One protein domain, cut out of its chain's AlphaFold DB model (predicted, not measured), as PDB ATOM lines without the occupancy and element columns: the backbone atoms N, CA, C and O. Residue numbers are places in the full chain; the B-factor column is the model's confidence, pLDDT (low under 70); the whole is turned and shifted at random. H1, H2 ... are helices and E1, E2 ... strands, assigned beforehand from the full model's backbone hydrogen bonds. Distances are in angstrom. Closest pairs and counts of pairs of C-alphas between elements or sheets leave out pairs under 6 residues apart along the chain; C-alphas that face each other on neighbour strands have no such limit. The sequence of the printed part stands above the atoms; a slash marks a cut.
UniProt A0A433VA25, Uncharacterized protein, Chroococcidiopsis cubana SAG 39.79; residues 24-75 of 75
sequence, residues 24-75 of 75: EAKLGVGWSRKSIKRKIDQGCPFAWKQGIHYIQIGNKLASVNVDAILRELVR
ATOM      1  N   GLU A  24      69.569  32.322 -56.366       92.19
ATOM      2  CA  GLU A  24      69.716  31.303 -55.320       92.19
ATOM      3  C   GLU A  24      68.757  31.531 -54.145       92.19
ATOM      4  O   GLU A  24      68.152  30.578 -53.660       92.19
ATOM      5  N   ALA A  25      68.543  32.782 -53.729       91.19
ATOM      6  CA  ALA A  25      67.593  33.105 -52.666       91.19
ATOM      7  C   ALA A  25      66.137  32.789 -53.053       91.19
ATOM      8  O   ALA A  25      65.353  32.370 -52.203       91.19
ATOM      9  N   LYS A  26      65.763  32.984 -54.325       90.75
ATOM     10  CA  LYS A  26      64.381  32.796 -54.797       90.75
ATOM     11  C   LYS A  26      64.070  31.384 -55.291       90.75
ATOM     12  O   LYS A  26      62.931  30.946 -55.178       90.75
ATOM     13  N   LEU A  27      65.047  30.695 -55.875       88.88
ATOM     14  CA  LEU A  27      64.861  29.408 -56.556       88.88
ATOM     15  C   LEU A  27      65.635  28.264 -55.891       88.88
ATOM     16  O   LEU A  27      65.527  27.118 -56.326       88.88
ATOM     17  N   GLY A  28      66.430  28.561 -54.863       87.12
ATOM     18  CA  GLY A  28      67.268  27.595 -54.168       87.12
ATOM     19  C   GLY A  28      68.591  27.307 -54.880       87.12
ATOM     20  O   GLY A  28      69.086  28.065 -55.712       87.12
ATOM     21  N   VAL A  29      69.205  26.182 -54.521       85.12
ATOM     22  CA  VAL A  29      70.555  25.818 -54.971       85.12
ATOM     23  C   VAL A  29      70.601  25.597 -56.489       85.12
ATOM     24  O   VAL A  29      69.682  25.047 -57.090       85.12
ATOM     25  N   GLY A  30      71.719  25.969 -57.122       85.31
ATOM     26  CA  GLY A  30      71.978  25.653 -58.530       85.31
ATOM     27  C   GLY A  30      71.945  26.848 -59.479       85.31
ATOM     28  O   GLY A  30      71.919  26.636 -60.696       85.31
ATOM     29  N   TRP A  31      72.024  28.072 -58.954       90.88
ATOM     30  CA  TRP A  31      72.075  29.322 -59.724       90.88
ATOM     31  C   TRP A  31      73.423  30.055 -59.628       90.88
ATOM     32  O   TRP A  31      73.529  31.237 -59.939       90.88
ATOM     33  N   SER A  32      74.497  29.329 -59.310       91.06
ATOM     34  CA  SER A  32      75.862  29.852 -59.400       91.06
ATOM     35  C   SER A  32      76.219  30.317 -60.819       91.06
ATOM     36  O   SER A  32      75.690  29.826 -61.819       91.06
ATOM     37  N   ARG A  33      77.208  31.210 -60.948       90.12
ATOM     38  CA  ARG A  33      77.656  31.750 -62.246       90.12
ATOM     39  C   ARG A  33      78.002  30.673 -63.282       90.12
ATOM     40  O   ARG A  33      77.647  30.808 -64.452       90.12
ATOM     41  N   LYS A  34      78.691  29.602 -62.866       91.94
ATOM     42  CA  LYS A  34      79.029  28.468 -63.746       91.94
ATOM     43  C   LYS A  34      77.770  27.714 -64.177       91.94
ATOM     44  O   LYS A  34      77.655  27.329 -65.335       91.94
ATOM     45  N   SER A  35      76.824  27.542 -63.256       93.50
ATOM     46  CA  SER A  35      75.547  26.886 -63.527       93.50
ATOM     47  C   SER A  35      74.673  27.700 -64.482       93.50
ATOM     48  O   SER A  35      74.132  27.131 -65.422       93.50
ATOM     49  N   ILE A  36      74.589  29.023 -64.301       92.31
ATOM     50  CA  ILE A  36      73.852  29.926 -65.197       92.31
ATOM     51  C   ILE A  36      74.435  29.872 -66.609       92.31
ATOM     52  O   ILE A  36      73.690  29.675 -67.561       92.31
ATOM     53  N   LYS A  37      75.764  29.974 -66.755       92.94
ATOM     54  CA  LYS A  37      76.416  29.817 -68.065       92.94
ATOM     55  C   LYS A  37      76.060  28.482 -68.718       92.94
ATOM     56  O   LYS A  37      75.591  28.466 -69.846       92.94
ATOM     57  N   ARG A  38      76.182  27.381 -67.970       94.50
ATOM     58  CA  ARG A  38      75.826  26.046 -68.469       94.50
ATOM     59  C   ARG A  38      74.355  25.960 -68.895       94.50
ATOM     60  O   ARG A  38      74.063  25.347 -69.909       94.50
ATOM     61  N   LYS A  39      73.438  26.559 -68.133       94.00
ATOM     62  CA  LYS A  39      71.999  26.620 -68.445       94.00
ATOM     63  C   LYS A  39      71.722  27.392 -69.737       94.00
ATOM     64  O   LYS A  39      70.917  26.931 -70.540       94.00
ATOM     65  N   ILE A  40      72.421  28.512 -69.943       93.38
ATOM     66  CA  ILE A  40      72.377  29.288 -71.190       93.38
ATOM     67  C   ILE A  40      72.842  28.420 -72.362       93.38
ATOM     68  O   ILE A  40      72.094  28.275 -73.324       93.38
ATOM     69  N   ASP A  41      74.013  27.789 -72.245       92.12
ATOM     70  CA  ASP A  41      74.591  26.949 -73.306       92.12
ATOM     71  C   ASP A  41      73.703  25.739 -73.641       92.12
ATOM     72  O   ASP A  41      73.576  25.344 -74.796       92.12
ATOM     73  N   GLN A  42      73.063  25.150 -72.627       92.56
ATOM     74  CA  GLN A  42      72.173  23.995 -72.773       92.56
ATOM     75  C   GLN A  42      70.746  24.369 -73.192       92.56
ATOM     76  O   GLN A  42      69.958  23.474 -73.490       92.56
ATOM     77  N   GLY A  43      70.370  25.653 -73.159       90.38
ATOM     78  CA  GLY A  43      68.988  26.077 -73.398       90.38
ATOM     79  C   GLY A  43      67.981  25.501 -72.391       90.38
ATOM     80  O   GLY A  43      66.835  25.243 -72.750       90.38
ATOM     81  N   CYS A  44      68.404  25.260 -71.146       85.88
ATOM     82  CA  CYS A  44      67.617  24.595 -70.104       85.88
ATOM     83  C   CYS A  44      67.607  25.447 -68.823       85.88
ATOM     84  O   CYS A  44      68.632  26.049 -68.487       85.88
ATOM     85  N   PRO A  45      66.492  25.542 -68.075       85.81
ATOM     86  CA  PRO A  45      65.199  24.860 -68.267       85.81
ATOM     87  C   PRO A  45      64.270  25.496 -69.312       85.81
ATOM     88  O   PRO A  45      63.206  24.959 -69.590       85.81
ATOM     89  N   PHE A  46      64.668  26.610 -69.921       90.50
ATOM     90  CA  PHE A  46      63.952  27.253 -71.020       90.50
ATOM     91  C   PHE A  46      64.951  27.806 -72.042       90.50
ATOM     92  O   PHE A  46      66.145  27.932 -71.765       90.50
ATOM     93  N   ALA A  47      64.452  28.199 -73.214       90.44
ATOM     94  CA  ALA A  47      65.271  28.809 -74.255       90.44
ATOM     95  C   ALA A  47      65.786  30.196 -73.826       90.44
ATOM     96  O   ALA A  47      65.053  31.192 -73.835       90.44
ATOM     97  N   TRP A  48      67.067  30.267 -73.460       92.62
ATOM     98  CA  TRP A  48      67.736  31.508 -73.086       92.62
ATOM     99  C   TRP A  48      67.871  32.447 -74.293       92.62
ATOM    100  O   TRP A  48      68.110  32.009 -75.414       92.62
ATOM    101  N   LYS A  49      67.700  33.756 -74.076       91.44
ATOM    102  CA  LYS A  49      67.725  34.768 -75.135       91.44
ATOM    103  C   LYS A  49      68.575  35.946 -74.689       91.44
ATOM    104  O   LYS A  49      68.264  36.577 -73.675       91.44
ATOM    105  N   GLN A  50      69.629  36.239 -75.443       90.75
ATOM    106  CA  GLN A  50      70.446  37.428 -75.219       90.75
ATOM    107  C   GLN A  50      69.603  38.692 -75.441       90.75
ATOM    108  O   GLN A  50      68.744  38.721 -76.318       90.75
ATOM    109  N   GLY A  51      69.804  39.718 -74.615       88.31
ATOM    110  CA  GLY A  51      68.994  40.941 -74.613       88.31
ATOM    111  C   GLY A  51      67.687  40.833 -73.822       88.31
ATOM    112  O   GLY A  51      67.107  41.856 -73.479       88.31
ATOM    113  N   ILE A  52      67.242  39.616 -73.488       89.38
ATOM    114  CA  ILE A  52      66.033  39.377 -72.685       89.38
ATOM    115  C   ILE A  52      66.416  38.781 -71.332       89.38
ATOM    116  O   ILE A  52      66.185  39.404 -70.305       89.38
ATOM    117  N   HIS A  53      67.019  37.588 -71.330       92.56
ATOM    118  CA  HIS A  53      67.379  36.857 -70.110       92.56
ATOM    119  C   HIS A  53      68.780  37.221 -69.616       92.56
ATOM    120  O   HIS A  53      69.061  37.146 -68.424       92.56
ATOM    121  N   TYR A  54      69.680  37.602 -70.522       93.69
ATOM    122  CA  TYR A  54      71.054  37.937 -70.171       93.69
ATOM    123  C   TYR A  54      71.700  38.897 -71.164       93.69
ATOM    124  O   TYR A  54      71.287  39.001 -72.318       93.69
ATOM    125  N   ILE A  55      72.762  39.556 -70.708       92.25
ATOM    126  CA  ILE A  55      73.659  40.370 -71.520       92.25
ATOM    127  C   ILE A  55      75.055  39.769 -71.457       92.25
ATOM    128  O   ILE A  55      75.621  39.535 -70.383       92.25
ATOM    129  N   GLN A  56      75.623  39.550 -72.634       91.69
ATOM    130  CA  GLN A  56      76.986  39.094 -72.814       91.69
ATOM    131  C   GLN A  56      77.785  40.189 -73.521       91.69
ATOM    132  O   GLN A  56      77.315  40.764 -74.500       91.69
ATOM    133  N   ILE A  57      78.980  40.476 -73.008       89.88
ATOM    134  CA  ILE A  57      79.926  41.429 -73.594       89.88
ATOM    135  C   ILE A  57      81.174  40.625 -73.967       89.88
ATOM    136  O   ILE A  57      81.855  40.076 -73.094       89.88
ATOM    137  N   GLY A  58      81.428  40.479 -75.269       88.56
ATOM    138  CA  GLY A  58      82.428  39.540 -75.786       88.56
ATOM    139  C   GLY A  58      82.130  38.103 -75.338       88.56
ATOM    140  O   GLY A  58      81.026  37.601 -75.525       88.56
ATOM    141  N   ASN A  59      83.088  37.455 -74.667       85.81
ATOM    142  CA  ASN A  59      82.934  36.090 -74.134       85.81
ATOM    143  C   ASN A  59      82.504  36.048 -72.651       85.81
ATOM    144  O   ASN A  59      82.485  34.987 -72.012       85.81
ATOM    145  N   LYS A  60      82.183  37.204 -72.054       88.81
ATOM    146  CA  LYS A  60      81.841  37.311 -70.632       88.81
ATOM    147  C   LYS A  60      80.351  37.593 -70.450       88.81
ATOM    148  O   LYS A  60      79.839  38.608 -70.908       88.81
ATOM    149  N   LEU A  61      79.681  36.710 -69.707       91.44
ATOM    150  CA  LEU A  61      78.349  36.966 -69.156       91.44
ATOM    151  C   LEU A  61      78.453  38.152 -68.188       91.44
ATOM    152  O   LEU A  61      79.101  38.023 -67.145       91.44
ATOM    153  N   ALA A  62      77.894  39.293 -68.584       91.62
ATOM    154  CA  ALA A  62      78.000  40.551 -67.855       91.62
ATOM    155  C   ALA A  62      76.859  40.678 -66.844       91.62
ATOM    156  O   ALA A  62      77.103  40.799 -65.641       91.62
ATOM    157  N   SER A  63      75.628  40.548 -67.335       93.19
ATOM    158  CA  SER A  63      74.416  40.760 -66.547       93.19
ATOM    159  C   SER A  63      73.336  39.753 -66.911       93.19
ATOM    160  O   SER A  63      73.360  39.146 -67.982       93.19
ATOM    161  N   VAL A  64      72.385  39.578 -66.006       93.69
ATOM    162  CA  VAL A  64      71.279  38.637 -66.110       93.69
ATOM    163  C   VAL A  64      70.002  39.324 -65.643       93.69
ATOM    164  O   VAL A  64      70.005  40.045 -64.647       93.69
ATOM    165  N   ASN A  65      68.920  39.126 -66.387       93.88
ATOM    166  CA  ASN A  65      67.603  39.646 -66.057       93.88
ATOM    167  C   ASN A  65      66.903  38.640 -65.142       93.88
ATOM    168  O   ASN A  65      66.381  37.624 -65.603       93.88
ATOM    169  N   VAL A  66      66.955  38.901 -63.837       92.25
ATOM    170  CA  VAL A  66      66.432  37.978 -62.823       92.25
ATOM    171  C   VAL A  66      64.926  37.807 -62.984       92.25
ATOM    172  O   VAL A  66      64.433  36.684 -62.955       92.25
ATOM    173  N   ASP A  67      64.198  38.896 -63.217       91.19
ATOM    174  CA  ASP A  67      62.738  38.862 -63.272       91.19
ATOM    175  C   ASP A  67      62.240  38.120 -64.520       91.19
ATOM    176  O   ASP A  67      61.323  37.302 -64.425       91.19
ATOM    177  N   ALA A  68      62.901  38.288 -65.671       90.81
ATOM    178  CA  ALA A  68      62.580  37.504 -66.861       90.81
ATOM    179  C   ALA A  68      62.827  36.001 -66.666       90.81
ATOM    180  O   ALA A  68      62.013  35.194 -67.109       90.81
ATOM    181  N   ILE A  69      63.901  35.613 -65.969       91.12
ATOM    182  CA  ILE A  69      64.155  34.203 -65.632       91.12
ATOM    183  C   ILE A  69      63.052  33.660 -64.730       91.12
ATOM    184  O   ILE A  69      62.510  32.596 -65.009       91.12
ATOM    185  N   LEU A  70      62.706  34.385 -63.663       89.62
ATOM    186  CA  LEU A  70      61.655  33.963 -62.738       89.62
ATOM    187  C   LEU A  70      60.322  33.771 -63.470       89.62
ATOM    188  O   LEU A  70      59.656  32.764 -63.252       89.62
ATOM    189  N   ARG A  71      59.962  34.675 -64.391       88.25
ATOM    190  CA  ARG A  71      58.741  34.544 -65.204       88.25
ATOM    191  C   ARG A  71      58.736  33.317 -66.114       88.25
ATOM    192  O   ARG A  71      57.677  32.737 -66.325       88.25
ATOM    193  N   GLU A  72      59.878  32.934 -66.681       89.62
ATOM    194  CA  GLU A  72      59.959  31.720 -67.506       89.62
ATOM    195  C   GLU A  72      59.860  30.441 -66.648       89.62
ATOM    196  O   GLU A  72      59.415  29.410 -67.147       89.62
ATOM    197  N   LEU A  73      60.240  30.497 -65.364       86.44
ATOM    198  CA  LEU A  73      60.248  29.343 -64.451       86.44
ATOM    199  C   LEU A  73      58.947  29.124 -63.677       86.44
ATOM    200  O   LEU A  73      58.592  27.980 -63.422       86.44
ATOM    201  N   VAL A  74      58.272  30.197 -63.261       77.75
ATOM    202  CA  VAL A  74      57.080  30.162 -62.387       77.75
ATOM    203  C   VAL A  74      55.787  30.108 -63.222       77.75
ATOM    204  O   VAL A  74      54.743  30.593 -62.800       77.75
ATOM    205  N   ARG A  75      55.853  29.574 -64.447       59.12
ATOM    206  CA  ARG A  75      54.668  29.376 -65.292       59.12
ATOM    207  C   ARG A  75      53.674  28.397 -64.681       59.12
ATOM    208  O   ARG A  75      54.127  27.384 -64.109       59.12
TER     209      ARG A  75
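What this domain is: This is residues 24 to 75 of the 75 residues of an uncharacterized protein of Chroococcidiopsis cubana SAG 39.79 (UniProt A0A433VA25). A two-stranded hairpin, E1 and E2, has the helix H2 crossing over one of its faces, nearer to E2 than to E1, while H3 begins with no residue between it and E2, at the end away from the hairpin's turn, and heads off in another direction than E2. The short helix H1 lies toward the same end of the model as H3, and no helix touches another. The printed part has 52 residues, with three named helices and two named strands in the order H1, H2, E1, E2, H3; the sheet's order is E1 - E2, antiparallel, and the class is mixed, helices and strands. The whole is compact, with a radius of gyration of the C-alphas of 10.4 A, and its outline is elongated, spanning 30 by 19 by 18 A.

Where its parts are: H1, residues 24 to 27, begins at C-alpha 24 at (69.716, 31.303, -55.320) and is 5.4 A long from first to last C-alpha. H2, residues 33 to 42, is 14.2 A long and ends at C-alpha 42 at (72.173, 23.995, -72.773). E1, residues 54 to 57, is 10.1 A long. E2, residues 60 to 65, is 15.1 A long. H3, residues 66 to 73, is 10.7 A long and ends at C-alpha 73 at (60.248, 29.343, -64.451).

How they stand to each other: E1 and E2 form a hairpin of antiparallel neighbour strands, with 155 degrees between their N-to-C directions. N 55 and O 63 are within hydrogen-bond range at 2.8 A, and N 57 and O 60 at 2.9 A. C-alphas 54 and 64 face each other at 4.1 A. H2 comes nearest to E2 with the C-alphas of Lys 37 and Leu 61, the closest of the two elements, 7.5 A apart. H2 and H3 are apart, and E1 and H3 are apart. H1 is apart from H2, E1 and E2. H1 and H3 are only just apart, their closest C-alphas 8.3 A from each other. In H2 and H3 every O i to N i+4 pair is within hydrogen-bond range. H1, with 4 residues, is too short for such a pair, and its 1 pair of O i and N i+3 is not within range.

The domain as a whole: The two C-alphas farthest apart, those of Gly 58 and Arg 75, are 31.4 A from each other. The printed part runs from residue 24 to residue 75, the chain's last residue, and has no cut. The link from H2 to E1, with 11 residues, is long; the links H1 to H2, E1 to E2 and E2 to H3 are tight. The mean pLDDT of the printed part is 89.8, and one residue, Arg 75, is under 70.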